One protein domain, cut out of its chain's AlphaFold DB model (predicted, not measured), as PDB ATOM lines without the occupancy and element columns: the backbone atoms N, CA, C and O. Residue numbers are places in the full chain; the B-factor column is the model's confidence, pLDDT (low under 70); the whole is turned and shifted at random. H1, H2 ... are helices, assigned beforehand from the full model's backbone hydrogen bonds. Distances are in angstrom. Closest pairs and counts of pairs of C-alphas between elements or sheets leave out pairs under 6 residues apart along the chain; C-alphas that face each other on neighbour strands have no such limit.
ATOM      1  N   PHE A   2     -61.275-158.970 -18.447       73.56
ATOM      2  CA  PHE A   2     -61.132-157.708 -17.699       73.56
ATOM      3  C   PHE A   2     -59.975-156.791 -18.154       73.56
ATOM      4  O   PHE A   2     -60.199-155.620 -18.437       73.56
ATOM      5  N   LYS A   3     -58.762-157.332 -18.362       74.00
ATOM      6  CA  LYS A   3     -57.619-156.550 -18.885       74.00
ATOM      7  C   LYS A   3     -57.921-155.880 -20.234       74.00
ATOM      8  O   LYS A   3     -57.572-154.726 -20.427       74.00
ATOM      9  N   LYS A   4     -58.614-156.570 -21.151       77.88
ATOM     10  CA  LYS A   4     -58.968-156.016 -22.472       77.88
ATOM     11  C   LYS A   4     -59.996-154.884 -22.368       77.88
ATOM     12  O   LYS A   4     -59.914-153.940 -23.142       77.88
ATOM     13  N   ILE A   5     -60.913-154.963 -21.403       88.06
ATOM     14  CA  ILE A   5     -61.897-153.904 -21.130       88.06
ATOM     15  C   ILE A   5     -61.189-152.656 -20.591       88.06
ATOM     16  O   ILE A   5     -61.450-151.560 -21.074       88.06
ATOM     17  N   ILE A   6     -60.230-152.824 -19.672       88.56
ATOM     18  CA  ILE A   6     -59.418-151.710 -19.154       88.56
ATOM     19  C   ILE A   6     -58.611-151.048 -20.277       88.56
ATOM     20  O   ILE A   6     -58.657-149.831 -20.413       88.56
ATOM     21  N   TYR A   7     -57.922-151.826 -21.120       83.94
ATOM     22  CA  TYR A   7     -57.164-151.260 -22.244       83.94
ATOM     23  C   TYR A   7     -58.056-150.513 -23.236       83.94
ATOM     24  O   TYR A   7     -57.695-149.427 -23.677       83.94
ATOM     25  N   PHE A   8     -59.231-151.059 -23.559       88.44
ATOM     26  CA  PHE A   8     -60.182-150.381 -24.435       88.44
ATOM     27  C   PHE A   8     -60.673-149.063 -23.826       88.44
ATOM     28  O   PHE A   8     -60.760-148.058 -24.525       88.44
ATOM     29  N   PHE A   9     -60.939-149.042 -22.520       87.94
ATOM     30  CA  PHE A   9     -61.375-147.838 -21.821       87.94
ATOM     31  C   PHE A   9     -60.274-146.768 -21.761       87.94
ATOM     32  O   PHE A   9     -60.534-145.607 -22.064       87.94
ATOM     33  N   MET A  10     -59.029-147.155 -21.465       87.38
ATOM     34  CA  MET A  10     -57.877-146.242 -21.482       87.38
ATOM     35  C   MET A  10     -57.604-145.699 -22.892       87.38
ATOM     36  O   MET A  10     -57.327-144.511 -23.057       87.38
ATOM     37  N   LEU A  11     -57.748-146.533 -23.926       85.81
ATOM     38  CA  LEU A  11     -57.642-146.097 -25.320       85.81
ATOM     39  C   LEU A  11     -58.762-145.112 -25.686       85.81
ATOM     40  O   LEU A  11     -58.522-144.090 -26.316       85.81
ATOM     41  N   PHE A  12     -59.993-145.380 -25.255       85.94
ATOM     42  CA  PHE A  12     -61.113-144.476 -25.490       85.94
ATOM     43  C   PHE A  12     -60.912-143.121 -24.793       85.94
ATOM     44  O   PHE A  12     -61.155-142.077 -25.396       85.94
ATOM     45  N   LEU A  13     -60.422-143.112 -23.549       82.62
ATOM     46  CA  LEU A  13     -60.106-141.878 -22.822       82.62
ATOM     47  C   LEU A  13     -58.983-141.078 -23.494       82.62
ATOM     48  O   LEU A  13     -59.110-139.864 -23.658       82.62
ATOM     49  N   THR A  14     -57.911-141.742 -23.929       79.94
ATOM     50  CA  THR A  14     -56.785-141.081 -24.617       79.94
ATOM     51  C   THR A  14     -57.195-140.494 -25.968       79.94
ATOM     52  O   THR A  14     -56.844-139.360 -26.273       79.94
ATOM     53  N   VAL A  15     -58.019-141.193 -26.755       82.69
ATOM     54  CA  VAL A  15     -58.514-140.665 -28.039       82.69
ATOM     55  C   VAL A  15     -59.432-139.451 -27.843       82.69
ATOM     56  O   VAL A  15     -59.318-138.471 -28.577       82.69
ATOM     57  N   ASN A  16     -60.323-139.476 -26.846       75.62
ATOM     58  CA  ASN A  16     -61.215-138.340 -26.587       75.62
ATOM     59  C   ASN A  16     -60.466-137.113 -26.051       75.62
ATOM     60  O   ASN A  16     -60.753-135.996 -26.477       75.62
ATOM     61  N   THR A  17     -59.492-137.314 -25.159       76.56
ATOM     62  CA  THR A  17     -58.652-136.218 -24.642       76.56
ATOM     63  C   THR A  17     -57.788-135.607 -25.743       76.56
ATOM     64  O   THR A  17     -57.722-134.384 -25.847       76.56
ATOM     65  N   LEU A  18     -57.216-136.426 -26.632       79.00
ATOM     66  CA  LEU A  18     -56.458-135.936 -27.784       79.00
ATOM     67  C   LEU A  18     -57.340-135.137 -28.757       79.00
ATOM     68  O   LEU A  18     -56.965-134.049 -29.180       79.00
ATOM     69  N   SER A  19     -58.541-135.634 -29.070       76.56
ATOM     70  CA  SER A  19     -59.505-134.933 -29.934       76.56
ATOM     71  C   SER A  19     -59.911-133.563 -29.367       76.56
ATOM     72  O   SER A  19     -59.990-132.565 -30.091       76.56
ATOM     73  N   ALA A  20     -60.110-133.482 -28.050       77.38
ATOM     74  CA  ALA A  20     -60.411-132.227 -27.372       77.38
ATOM     75  C   ALA A  20     -59.228-131.240 -27.370       77.38
ATOM     76  O   ALA A  20     -59.420-130.042 -27.582       77.38
ATOM     77  N   ALA A  21     -57.998-131.732 -27.193       78.06
ATOM     78  CA  ALA A  21     -56.795-130.907 -27.286       78.06
ATOM     79  C   ALA A  21     -56.604-130.340 -28.705       78.06
ATOM     80  O   ALA A  21     -56.409-129.142 -28.876       78.06
ATOM     81  N   VAL A  22     -56.765-131.166 -29.743       81.00
ATOM     82  CA  VAL A  22     -56.640-130.721 -31.144       81.00
ATOM     83  C   VAL A  22     -57.688-129.661 -31.489       81.00
ATOM     84  O   VAL A  22     -57.378-128.642 -32.101       81.00
ATOM     85  N   THR A  23     -58.937-129.859 -31.064       80.06
ATOM     86  CA  THR A  23     -60.009-128.890 -31.341       80.06
ATOM     87  C   THR A  23     -59.863-127.578 -30.576       80.06
ATOM     88  O   THR A  23     -60.395-126.567 -31.025       80.06
ATOM     89  N   THR A  24     -59.161-127.562 -29.444       82.25
ATOM     90  CA  THR A  24     -58.900-126.330 -28.688       82.25
ATOM     91  C   THR A  24     -57.704-125.561 -29.224       82.25
ATOM     92  O   THR A  24     -57.808-124.344 -29.347       82.25
ATOM     93  N   ILE A  25     -56.651-126.255 -29.665       86.06
ATOM     94  CA  ILE A  25     -55.545-125.645 -30.421       86.06
ATOM     95  C   ILE A  25     -56.086-124.959 -31.682       86.06
ATOM     96  O   ILE A  25     -55.822-123.782 -31.894       86.06
ATOM     97  N   ALA A  26     -56.957-125.635 -32.440       88.44
ATOM     98  CA  ALA A  26     -57.563-125.051 -33.638       88.44
ATOM     99  C   ALA A  26     -58.378-123.773 -33.345       88.44
ATOM    100  O   ALA A  26     -58.359-122.824 -34.125       88.44
ATOM    101  N   VAL A  27     -59.101-123.720 -32.219       91.56
ATOM    102  CA  VAL A  27     -59.825-122.500 -31.811       91.56
ATOM    103  C   VAL A  27     -58.855-121.369 -31.474       91.56
ATOM    104  O   VAL A  27     -59.122-120.224 -31.835       91.56
ATOM    105  N   ASP A  28     -57.740-121.679 -30.817       92.50
ATOM    106  CA  ASP A  28     -56.724-120.695 -30.442       92.50
ATOM    107  C   ASP A  28     -55.994-120.119 -31.663       92.50
ATOM    108  O   ASP A  28     -55.808-118.904 -31.729       92.50
ATOM    109  N   ASP A  29     -55.676-120.943 -32.660       93.31
ATOM    110  CA  ASP A  29     -55.055-120.481 -33.908       93.31
ATOM    111  C   ASP A  29     -56.003-119.566 -34.707       93.31
ATOM    112  O   ASP A  29     -55.606-118.520 -35.227       93.31
ATOM    113  N   HIS A  30     -57.300-119.890 -34.746       94.94
ATOM    114  CA  HIS A  30     -58.299-119.025 -35.383       94.94
ATOM    115  C   HIS A  30     -58.548-117.722 -34.617       94.94
ATOM    116  O   HIS A  30     -58.856-116.693 -35.226       94.94
ATOM    117  N   LEU A  31     -58.404-117.730 -33.291       95.62
ATOM    118  CA  LEU A  31     -58.425-116.505 -32.496       95.62
ATOM    119  C   LEU A  31     -57.230-115.615 -32.819       95.62
ATOM    120  O   LEU A  31     -57.405-114.412 -33.010       95.62
ATOM    121  N   GLU A  32     -56.052-116.213 -32.957       96.69
ATOM    122  CA  GLU A  32     -54.830-115.519 -33.347       96.69
ATOM    123  C   GLU A  32     -54.925-114.933 -34.761       96.69
ATOM    124  O   GLU A  32     -54.571-113.771 -34.960       96.69
ATOM    125  N   THR A  33     -55.532-115.656 -35.710       96.88
ATOM    126  CA  THR A  33     -55.827-115.136 -37.064       96.88
ATOM    127  C   THR A  33     -56.694-113.871 -37.014       96.88
ATOM    128  O   THR A  33     -56.531-112.954 -37.818       96.88
ATOM    129  N   LEU A  34     -57.611-113.780 -36.044       96.50
ATOM    130  CA  LEU A  34     -58.424-112.583 -35.811       96.50
ATOM    131  C   LEU A  34     -57.759-111.553 -34.882       96.50
ATOM    132  O   LEU A  34     -58.405-110.577 -34.496       96.50
ATOM    133  N   GLY A  35     -56.486-111.726 -34.536       96.12
ATOM    134  CA  GLY A  35     -55.718-110.794 -33.711       96.12
ATOM    135  C   GLY A  35     -56.040-110.850 -32.216       96.12
ATOM    136  O   GLY A  35     -55.786-109.875 -31.506       96.12
ATOM    137  N   PHE A  36     -56.611-111.952 -31.729       96.88
ATOM    138  CA  PHE A  36     -56.804-112.201 -30.302       96.88
ATOM    139  C   PHE A  36     -55.675-113.072 -29.748       96.88
ATOM    140  O   PHE A  36     -55.128-113.924 -30.437       96.88
ATOM    141  N   SER A  37     -55.336-112.887 -28.473       94.38
ATOM    142  CA  SER A  37     -54.379-113.764 -27.795       94.38
ATOM    143  C   SER A  37     -54.935-115.184 -27.660       94.38
ATOM    144  O   SER A  37     -56.114-115.357 -27.330       94.38
ATOM    145  N   ARG A  38     -54.071-116.197 -27.804       91.19
ATOM    146  CA  ARG A  38     -54.385-117.587 -27.424       91.19
ATOM    147  C   ARG A  38     -54.873-117.630 -25.976       91.19
ATOM    148  O   ARG A  38     -54.377-116.881 -25.133       91.19
ATOM    149  N   GLY A  39     -55.886-118.438 -25.682       87.88
ATOM    150  CA  GLY A  39     -56.527-118.410 -24.362       87.88
ATOM    151  C   GLY A  39     -57.462-117.213 -24.112       87.88
ATOM    152  O   GLY A  39     -58.108-117.163 -23.069       87.88
ATOM    153  N   GLY A  40     -57.594-116.266 -25.048       90.81
ATOM    154  CA  GLY A  40     -58.551-115.164 -24.942       90.81
ATOM    155  C   GLY A  40     -60.001-115.649 -25.014       90.81
ATOM    156  O   GLY A  40     -60.288-116.659 -25.661       90.81
ATOM    157  N   ASP A  41     -60.907-114.908 -24.371       93.44
ATOM    158  CA  ASP A  41     -62.356-115.152 -24.380       93.44
ATOM    159  C   ASP A  41     -63.114-113.942 -24.977       93.44
ATOM    160  O   ASP A  41     -63.923-113.320 -24.282       93.44
ATOM    161  N   PRO A  42     -62.841-113.540 -26.238       95.19
ATOM    162  CA  PRO A  42     -63.530-112.403 -26.844       95.19
ATOM    163  C   PRO A  42     -65.026-112.686 -26.994       95.19
ATOM    164  O   PRO A  42     -65.437-113.830 -27.198       95.19
ATOM    165  N   SER A  43     -65.850-111.639 -26.922       96.06
ATOM    166  CA  SER A  43     -67.280-111.769 -27.198       96.06
ATOM    167  C   SER A  43     -67.540-111.992 -28.694       96.06
ATOM    168  O   SER A  43     -66.690-111.715 -29.545       96.06
ATOM    169  N   GLN A  44     -68.744-112.457 -29.039       95.25
ATOM    170  CA  GLN A  44     -69.147-112.603 -30.442       95.25
ATOM    171  C   GLN A  44     -69.075-111.264 -31.197       95.25
ATOM    172  O   GLN A  44     -68.670-111.218 -32.360       95.25
ATOM    173  N   ASP A  45     -69.409-110.163 -30.520       96.31
ATOM    174  CA  ASP A  45     -69.315-108.820 -31.087       96.31
ATOM    175  C   ASP A  45     -67.866-108.397 -31.333       96.31
ATOM    176  O   ASP A  45     -67.586-107.747 -32.341       96.31
ATOM    177  N   ASP A  46     -66.933-108.783 -30.461       96.88
ATOM    178  CA  ASP A  46     -65.508-108.495 -30.651       96.88
ATOM    179  C   ASP A  46     -64.954-109.244 -31.861       96.88
ATOM    180  O   ASP A  46     -64.271-108.647 -32.694       96.88
ATOM    181  N   ILE A  47     -65.313-110.520 -32.017       96.19
ATOM    182  CA  ILE A  47     -64.952-111.327 -33.192       96.19
ATOM    183  C   ILE A  47     -65.492-110.694 -34.464       96.19
ATOM    184  O   ILE A  47     -64.746-110.501 -35.424       96.19
ATOM    185  N   LYS A  48     -66.765-110.289 -34.456       96.69
ATOM    186  CA  LYS A  48     -67.403-109.632 -35.599       96.69
ATOM    187  C   LYS A  48     -66.719-108.305 -35.941       96.69
ATOM    188  O   LYS A  48     -66.463-108.026 -37.114       96.69
ATOM    189  N   LYS A  49     -66.378-107.492 -34.937       97.81
ATOM    190  CA  LYS A  49     -65.634-106.235 -35.123       97.81
ATOM    191  C   LYS A  49     -64.234-106.483 -35.680       97.81
ATOM    192  O   LYS A  49     -63.831-105.775 -36.605       97.81
ATOM    193  N   SER A  50     -63.513-107.475 -35.157       97.75
ATOM    194  CA  SER A  50     -62.167-107.806 -35.635       97.75
ATOM    195  C   SER A  50     -62.195-108.333 -37.066       97.75
ATOM    196  O   SER A  50     -61.462-107.830 -37.919       97.75
ATOM    197  N   TYR A  51     -63.137-109.230 -37.374       98.00
ATOM    198  CA  TYR A  51     -63.393-109.700 -38.732       98.00
ATOM    199  C   TYR A  51     -63.616-108.530 -39.691       98.00
ATOM    200  O   TYR A  51     -62.911-108.432 -40.687       98.00
ATOM    201  N   TYR A  52     -64.517-107.586 -39.395       97.81
ATOM    202  CA  TYR A  52     -64.738-106.446 -40.294       97.81
ATOM    203  C   TYR A  52     -63.512-105.542 -40.437       97.81
ATOM    204  O   TYR A  52     -63.262-105.013 -41.523       97.81
ATOM    205  N   LYS A  53     -62.741-105.353 -39.360       98.06
ATOM    206  CA  LYS A  53     -61.505-104.564 -39.384       98.06
ATOM    207  C   LYS A  53     -60.466-105.202 -40.307       98.06
ATOM    208  O   LYS A  53     -59.907-104.508 -41.156       98.06
ATOM    209  N   LEU A  54     -60.238-106.506 -40.164       97.62
ATOM    210  CA  LEU A  54     -59.279-107.268 -40.961       97.62
ATOM    211  C   LEU A  54     -59.768-107.470 -42.399       97.62
ATOM    212  O   LEU A  54     -59.011-107.238 -43.336       97.62
ATOM    213  N   ALA A  55     -61.053-107.757 -42.592       97.06
ATOM    214  CA  ALA A  55     -61.647-107.904 -43.912       97.06
ATOM    215  C   ALA A  55     -61.564-106.611 -44.724       97.06
ATOM    216  O   ALA A  55     -61.234-106.633 -45.902       97.06
ATOM    217  N   ARG A  56     -61.782-105.451 -44.091       97.44
ATOM    218  CA  ARG A  56     -61.588-104.151 -44.743       97.44
ATOM    219  C   ARG A  56     -60.112-103.836 -44.983       97.44
ATOM    220  O   ARG A  56     -59.805-103.054 -45.883       97.44
ATOM    221  N   LYS A  57     -59.193-104.362 -44.168       96.94
ATOM    222  CA  LYS A  57     -57.747-104.208 -44.385       96.94
ATOM    223  C   LYS A  57     -57.328-104.954 -45.649       96.94
ATOM    224  O   LYS A  57     -56.744-104.315 -46.511       96.94
ATOM    225  N   TRP A  58     -57.727-106.218 -45.771       97.50
ATOM    226  CA  TRP A  58     -57.310-107.151 -46.822       97.50
ATOM    227  C   TRP A  58     -58.292-107.280 -48.002       97.50
ATOM    228  O   TRP A  58     -58.153-108.165 -48.838       97.50
ATOM    229  N   HIS A  59     -59.297-106.404 -48.101       95.38
ATOM    230  CA  HIS A  59     -60.281-106.450 -49.188       95.38
ATOM    231  C   HIS A  59     -59.612-106.250 -50.553       95.38
ATOM    232  O   HIS A  59     -58.854-105.291 -50.724       95.38
ATOM    233  N   SER A  60     -59.962-107.080 -51.541       93.44
ATOM    234  CA  SER A  60     -59.349-107.080 -52.879       93.44
ATOM    235  C   SER A  60     -59.319-105.702 -53.536       93.44
ATOM    236  O   SER A  60     -58.323-105.344 -54.158       93.44
ATOM    237  N   ASP A  61     -60.362-104.893 -53.337       95.19
ATOM    238  CA  ASP A  61     -60.471-103.537 -53.897       95.19
ATOM    239  C   ASP A  61     -59.260-102.649 -53.574       95.19
ATOM    240  O   ASP A  61     -58.849-101.846 -54.414       95.19
ATOM    241  N   LYS A  62     -58.647-102.817 -52.394       95.62
ATOM    242  CA  LYS A  62     -57.470-102.040 -51.977       95.62
ATOM    243  C   LYS A  62     -56.185-102.437 -52.694       95.62
ATOM    244  O   LYS A  62     -55.278-101.617 -52.779       95.62
ATOM    245  N   TYR A  63     -56.118-103.661 -53.208       94.88
ATOM    246  CA  TYR A  63     -54.908-104.240 -53.792       94.88
ATOM    247  C   TYR A  63     -54.990-104.354 -55.319       94.88
ATOM    248  O   TYR A  63     -54.032-104.781 -55.949       94.88
ATOM    249  N   THR A  64     -56.082-103.902 -55.945       93.62
ATOM    250  CA  THR A  64     -56.284-103.952 -57.411       93.62
ATOM    251  C   THR A  64     -55.187-103.279 -58.243       93.62
ATOM    252  O   THR A  64     -55.024-103.608 -59.415       93.62
ATOM    253  N   ARG A  65     -54.447-102.325 -57.662       95.31
ATOM    254  CA  ARG A  65     -53.342-101.595 -58.315       95.31
ATOM    255  C   ARG A  65     -51.954-101.993 -57.803       95.31
ATOM    256  O   ARG A  65     -50.966-101.413 -58.241       95.31
ATOM    257  N   GLU A  66     -51.886-102.919 -56.853       96.31
ATOM    258  CA  GLU A  66     -50.634-103.425 -56.285       96.31
ATOM    259  C   GLU A  66     -50.069-104.567 -57.146       96.31
ATOM    260  O   GLU A  66     -50.721-105.031 -58.087       96.31
ATOM    261  N   SER A  67     -48.856-105.027 -56.824       95.69
ATOM    262  CA  SER A  67     -48.237-106.179 -57.489       95.69
ATOM    263  C   SER A  67     -49.096-107.442 -57.372       95.69
ATOM    264  O   SER A  67     -49.861-107.611 -56.421       95.69
ATOM    265  N   GLU A  68     -48.936-108.360 -58.328       94.69
ATOM    266  CA  GLU A  68     -49.630-109.653 -58.322       94.69
ATOM    267  C   GLU A  68     -49.360-110.436 -57.024       94.69
ATOM    268  O   GLU A  68     -50.284-110.995 -56.440       94.69
ATOM    269  N   GLU A  69     -48.131-110.374 -56.502       95.31
ATOM    270  CA  GLU A  69     -47.753-110.970 -55.213       95.31
ATOM    271  C   GLU A  69     -48.610-110.447 -54.052       95.31
ATOM    272  O   GLU A  69     -49.173-111.236 -53.299       95.31
ATOM    273  N   LYS A  70     -48.796-109.126 -53.945       94.44
ATOM    274  CA  LYS A  70     -49.629-108.528 -52.889       94.44
ATOM    275  C   LYS A  70     -51.115-108.822 -53.069       94.44
ATOM    276  O   LYS A  70     -51.856-108.870 -52.091       94.44
ATOM    277  N   GLN A  71     -51.574-108.987 -54.309       94.31
ATOM    278  CA  GLN A  71     -52.953-109.398 -54.580       94.31
ATOM    279  C   GLN A  71     -53.202-110.842 -54.135       94.31
ATOM    280  O   GLN A  71     -54.271-111.136 -53.597       94.31
ATOM    281  N   ILE A  72     -52.222-111.729 -54.337       95.19
ATOM    282  CA  ILE A  72     -52.261-113.113 -53.855       95.19
ATOM    283  C   ILE A  72     -52.229-113.136 -52.325       95.19
ATOM    284  O   ILE A  72     -53.127-113.721 -51.728       95.19
ATOM    285  N   GLU A  73     -51.294-112.420 -51.698       95.75
ATOM    286  CA  GLU A  73     -51.188-112.310 -50.234       95.75
ATOM    287  C   GLU A  73     -52.502-111.808 -49.612       95.75
ATOM    288  O   GLU A  73     -53.058-112.437 -48.715       95.75
ATOM    289  N   ALA A  74     -53.085-110.729 -50.148       96.31
ATOM    290  CA  ALA A  74     -54.360-110.207 -49.655       96.31
ATOM    291  C   ALA A  74     -55.516-111.213 -49.794       96.31
ATOM    292  O   ALA A  74     -56.426-111.239 -48.960       96.31
ATOM    293  N   LYS A  75     -55.486-112.049 -50.840       96.38
ATOM    294  CA  LYS A  75     -56.479-113.101 -51.067       96.38
ATOM    295  C   LYS A  75     -56.320-114.269 -50.085       96.38
ATOM    296  O   LYS A  75     -57.327-114.816 -49.637       96.38
ATOM    297  N   GLU A  76     -55.093-114.649 -49.757       96.94
ATOM    298  CA  GLU A  76     -54.809-115.692 -48.766       96.94
ATOM    299  C   GLU A  76     -55.207-115.222 -47.361       96.94
ATOM    300  O   GLU A  76     -55.939-115.914 -46.652       96.94
ATOM    301  N   GLU A  77     -54.859-113.985 -47.009       97.12
ATOM    302  CA  GLU A  77     -55.226-113.357 -45.739       97.12
ATOM    303  C   GLU A  77     -56.747-113.268 -45.553       97.12
ATOM    304  O   GLU A  77     -57.290-113.709 -44.536       97.12
ATOM    305  N   ILE A  78     -57.482-112.747 -46.547       97.00
ATOM    306  CA  ILE A  78     -58.946-112.639 -46.442       97.00
ATOM    307  C   ILE A  78     -59.616-114.015 -46.337       97.00
ATOM    308  O   ILE A  78     -60.648-114.143 -45.666       97.00
ATOM    309  N   GLN A  79     -59.038-115.043 -46.964       97.00
ATOM    310  CA  GLN A  79     -59.518-116.414 -46.854       97.00
ATOM    311  C   GLN A  79     -59.321-116.942 -45.426       97.00
ATOM    312  O   GLN A  79     -60.306-117.354 -44.811       97.00
ATOM    313  N   ALA A  80     -58.114-116.826 -44.863       96.56
ATOM    314  CA  ALA A  80     -57.819-117.244 -43.490       96.56
ATOM    315  C   ALA A  80     -58.724-116.535 -42.463       96.56
ATOM    316  O   ALA A  80     -59.328-117.173 -41.595       96.56
ATOM    317  N   ILE A  81     -58.920-115.220 -42.613       97.56
ATOM    318  CA  ILE A  81     -59.815-114.413 -41.767       97.56
ATOM    319  C   ILE A  81     -61.273-114.889 -41.869       97.56
ATOM    320  O   ILE A  81     -62.003-114.922 -40.871       97.56
ATOM    321  N   THR A  82     -61.722-115.255 -43.071       97.31
ATOM    322  CA  THR A  82     -63.091-115.735 -43.310       97.31
ATOM    323  C   THR A  82     -63.313-117.123 -42.717       97.31
ATOM    324  O   THR A  82     -64.353-117.366 -42.095       97.31
ATOM    325  N   GLU A  83     -62.342-118.021 -42.859       96.50
ATOM    326  CA  GLU A  83     -62.367-119.356 -42.264       96.50
ATOM    327  C   GLU A  83     -62.380-119.279 -40.732       96.50
ATOM    328  O   GLU A  83     -63.269-119.864 -40.102       96.50
ATOM    329  N   ALA A  84     -61.499-118.462 -40.143       96.50
ATOM    330  CA  ALA A  84     -61.445-118.220 -38.704       96.50
ATOM    331  C   ALA A  84     -62.780-117.693 -38.156       96.50
ATOM    332  O   ALA A  84     -63.338-118.250 -37.207       96.50
ATOM    333  N   ASN A  85     -63.363-116.671 -38.794       96.94
ATOM    334  CA  ASN A  85     -64.668-116.141 -38.396       96.94
ATOM    335  C   ASN A  85     -65.790-117.185 -38.543       96.94
ATOM    336  O   ASN A  85     -66.679-117.272 -37.696       96.94
ATOM    337  N   THR A  86     -65.759-118.011 -39.590       96.69
ATOM    338  CA  THR A  86     -66.764-119.064 -39.803       96.69
ATOM    339  C   THR A  86     -66.692-120.133 -38.714       96.69
ATOM    340  O   THR A  86     -67.728-120.558 -38.197       96.69
ATOM    341  N   LEU A  87     -65.487-120.577 -38.347       94.75
ATOM    342  CA  LEU A  87     -65.309-121.575 -37.298       94.75
ATOM    343  C   LEU A  87     -65.690-121.018 -35.926       94.75
ATOM    344  O   LEU A  87     -66.442-121.667 -35.198       94.75
ATOM    345  N   LEU A  88     -65.245-119.807 -35.590       93.94
ATOM    346  CA  LEU A  88     -65.554-119.195 -34.300       93.94
ATOM    347  C   LEU A  88     -67.054-118.922 -34.142       93.94
ATOM    348  O   LEU A  88     -67.606-119.205 -33.082       93.94
ATOM    349  N   ASN A  89     -67.763-118.500 -35.196       93.69
ATOM    350  CA  ASN A  89     -69.225-118.385 -35.132       93.69
ATOM    351  C   ASN A  89     -69.904-119.740 -34.876       93.69
ATOM    352  O   ASN A  89     -70.797-119.817 -34.036       93.69
ATOM    353  N   LYS A  90     -69.434-120.834 -35.494       93.38
ATOM    354  CA  LYS A  90     -69.933-122.190 -35.190       93.38
ATOM    355  C   LYS A  90     -69.658-122.607 -33.745       93.38
ATOM    356  O   LYS A  90     -70.447-123.351 -33.165       93.38
ATOM    357  N   VAL A  91     -68.535-122.173 -33.168       92.38
ATOM    358  CA  VAL A  91     -68.242-122.382 -31.744       92.38
ATOM    359  C   VAL A  91     -69.284-121.652 -30.899       92.38
ATOM    360  O   VAL A  91     -69.940-122.295 -30.084       92.38
ATOM    361  N   PHE A  92     -69.528-120.365 -31.159       90.75
ATOM    362  CA  PHE A  92     -70.556-119.583 -30.460       90.75
ATOM    363  C   PHE A  92     -71.957-120.185 -30.574       90.75
ATOM    364  O   PHE A  92     -72.640-120.312 -29.562       90.75
ATOM    365  N   GLU A  93     -72.373-120.625 -31.762       91.50
ATOM    366  CA  GLU A  93     -73.666-121.293 -31.961       91.50
ATOM    367  C   GLU A  93     -73.808-122.565 -31.111       91.50
ATOM    368  O   GLU A  93     -74.899-122.886 -30.642       91.50
ATOM    369  N   LYS A  94     -72.709-123.300 -30.895       91.38
ATOM    370  CA  LYS A  94     -72.719-124.569 -30.154       91.38
ATOM    371  C   LYS A  94     -72.572-124.417 -28.643       91.38
ATOM    372  O   LYS A  94     -73.098-125.255 -27.910       91.38
ATOM    373  N   SER A  95     -71.800-123.442 -28.170       89.75
ATOM    374  CA  SER A  95     -71.430-123.316 -26.751       89.75
ATOM    375  C   SER A  95     -71.877-122.010 -26.099       89.75
ATOM    376  O   SER A  95     -71.711-121.859 -24.893       89.75
ATOM    377  N   GLY A  96     -72.397-121.044 -26.857       90.69
ATOM    378  CA  GLY A  96     -72.761-119.704 -26.384       90.69
ATOM    379  C   GLY A  96     -71.565-118.788 -26.092       90.69
ATOM    380  O   GLY A  96     -71.691-117.571 -26.165       90.69
ATOM    381  N   SER A  97     -70.391-119.346 -25.788       91.69
ATOM    382  CA  SER A  97     -69.132-118.606 -25.646       91.69
ATOM    383  C   SER A  97     -67.916-119.496 -25.907       91.69
ATOM    384  O   SER A  97     -67.976-120.718 -25.726       91.69
ATOM    385  N   ILE A  98     -66.786-118.885 -26.274       89.75
ATOM    386  CA  ILE A  98     -65.489-119.576 -26.373       89.75
ATOM    387  C   ILE A  98     -65.085-120.166 -25.023       89.75
ATOM    388  O   ILE A  98     -64.664-121.319 -24.963       89.75
ATOM    389  N   LYS A  99     -65.309-119.428 -23.932       91.12
ATOM    390  CA  LYS A  99     -65.048-119.916 -22.577       91.12
ATOM    391  C   LYS A  99     -65.822-121.195 -22.275       91.12
ATOM    392  O   LYS A  99     -65.244-122.165 -21.801       91.12
ATOM    393  N   ALA A 100     -67.117-121.232 -22.592       89.00
ATOM    394  CA  ALA A 100     -67.936-122.429 -22.410       89.00
ATOM    395  C   ALA A 100     -67.496-123.582 -23.322       89.00
ATOM    396  O   ALA A 100     -67.564-124.736 -22.907       89.00
ATOM    397  N   TYR A 101     -67.011-123.293 -24.534       88.94
ATOM    398  CA  TYR A 101     -66.417-124.308 -25.406       88.94
ATOM    399  C   TYR A 101     -65.163-124.902 -24.766       88.94
ATOM    400  O   TYR A 101     -65.091-126.111 -24.556       88.94
ATOM    401  N   ARG A 102     -64.209-124.055 -24.365       85.69
ATOM    402  CA  ARG A 102     -62.997-124.490 -23.669       85.69
ATOM    403  C   ARG A 102     -63.343-125.270 -22.410       85.69
ATOM    404  O   ARG A 102     -62.834-126.360 -22.245       85.69
ATOM    405  N   ILE A 103     -64.274-124.808 -21.580       86.00
ATOM    406  CA  ILE A 103     -64.696-125.558 -20.390       86.00
ATOM    407  C   ILE A 103     -65.289-126.917 -20.782       86.00
ATOM    408  O   ILE A 103     -64.909-127.931 -20.211       86.00
ATOM    409  N   LYS A 104     -66.171-126.985 -21.779       84.38
ATOM    410  CA  LYS A 104     -66.818-128.243 -22.175       84.38
ATOM    411  C   LYS A 104     -65.844-129.292 -22.719       84.38
ATOM    412  O   LYS A 104     -66.110-130.480 -22.565       84.38
ATOM    413  N   TYR A 105     -64.764-128.863 -23.370       79.44
ATOM    414  CA  TYR A 105     -63.836-129.765 -24.055       79.44
ATOM    415  C   TYR A 105     -62.478-129.915 -23.337       79.44
ATOM    416  O   TYR A 105     -61.903-130.993 -23.383       79.44
ATOM    417  N   LEU A 106     -61.986-128.905 -22.614       68.56
ATOM    418  CA  LEU A 106     -60.740-128.957 -21.825       68.56
ATOM    419  C   LEU A 106     -60.954-129.330 -20.360       68.56
ATOM    420  O   LEU A 106     -60.014-129.811 -19.727       68.56
ATOM    421  N   SER A 107     -62.144-129.112 -19.792       57.34
ATOM    422  CA  SER A 107     -62.369-129.550 -18.414       57.34
ATOM    423  C   SER A 107     -62.583-131.052 -18.426       57.34
ATOM    424  O   SER A 107     -63.632-131.545 -18.842       57.34
ATOM    425  N   VAL A 108     -61.609-131.781 -17.884       51.91
ATOM    426  CA  VAL A 108     -61.927-133.000 -17.138       51.91
ATOM    427  C   VAL A 108     -63.079-132.617 -16.197       51.91
ATOM    428  O   VAL A 108     -62.947-131.593 -15.520       51.91
ATOM    429  N   PRO A 109     -64.227-133.319 -16.209       45.78
ATOM    430  CA  PRO A 109     -65.376-132.928 -15.399       45.78
ATOM    431  C   PRO A 109     -64.928-132.702 -13.950       45.78
ATOM    432  O   PRO A 109     -64.411-133.616 -13.314       45.78
ATOM    433  N   GLN A 110     -65.056-131.462 -13.462       45.78
ATOM    434  CA  GLN A 110     -64.744-131.123 -12.066       45.78
ATOM    435  C   GLN A 110     -65.725-131.796 -11.101       45.78
ATOM    436  O   GLN A 110     -65.363-132.081  -9.961       45.78
TER     437      GLN A 110
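This is residues 2 to 110 of the 530 residues of the protein "J domain-containing protein" of Candidatus Dependentiae bacterium (UniProt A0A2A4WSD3). What is the shape? Long helix H1, its residues 2 to 15 sticking out, crosses H3 of the hairpin H2 and H3 near H1's other end, while short H4 folds back along H1. What builds it? The 109 printed residues include four named helices, H1 to H4 in order, and no named strand: all helix, loose, radius of gyration of the C-alphas 18.6 A, spans 70 by 28 by 20 A.

What touches H1, residues 2 to 33? Residues 27 to 33 alone touch H3, residues 68 to 95, at a steep tilt of 52 degrees; the closest C-alphas, His 30 and Ala 84, are 4.6 A apart. Residues 20 to 24 alone touch H4, residues 98 to 106, at a shallow tilt of 23 degrees; the closest C-alphas, Ala 20 and Tyr 105, are 5.4 A apart. What else touches H3? H2, residues 44 to 57, forms a hairpin with it at 9 degrees; the closest C-alphas, Ala 55 and Ile 78, are 6.0 A apart. H3 and H4 touch only at the corner. Are the backbones whole? In H1, H2, H3 and H4 every O i to N i+4 pair is within hydrogen-bond range.

Where does H1 begin? C-alpha 2 is at (-61.132, -157.708, -17.699); H1 is 47.1 A long, H3 40.7 A. Where does H4 end? C-alpha 106 is at (-60.740, -128.957, -21.825).

Any cut? The printed part has no cut. Where is confidence low? Residues 106 to 110 are under 70.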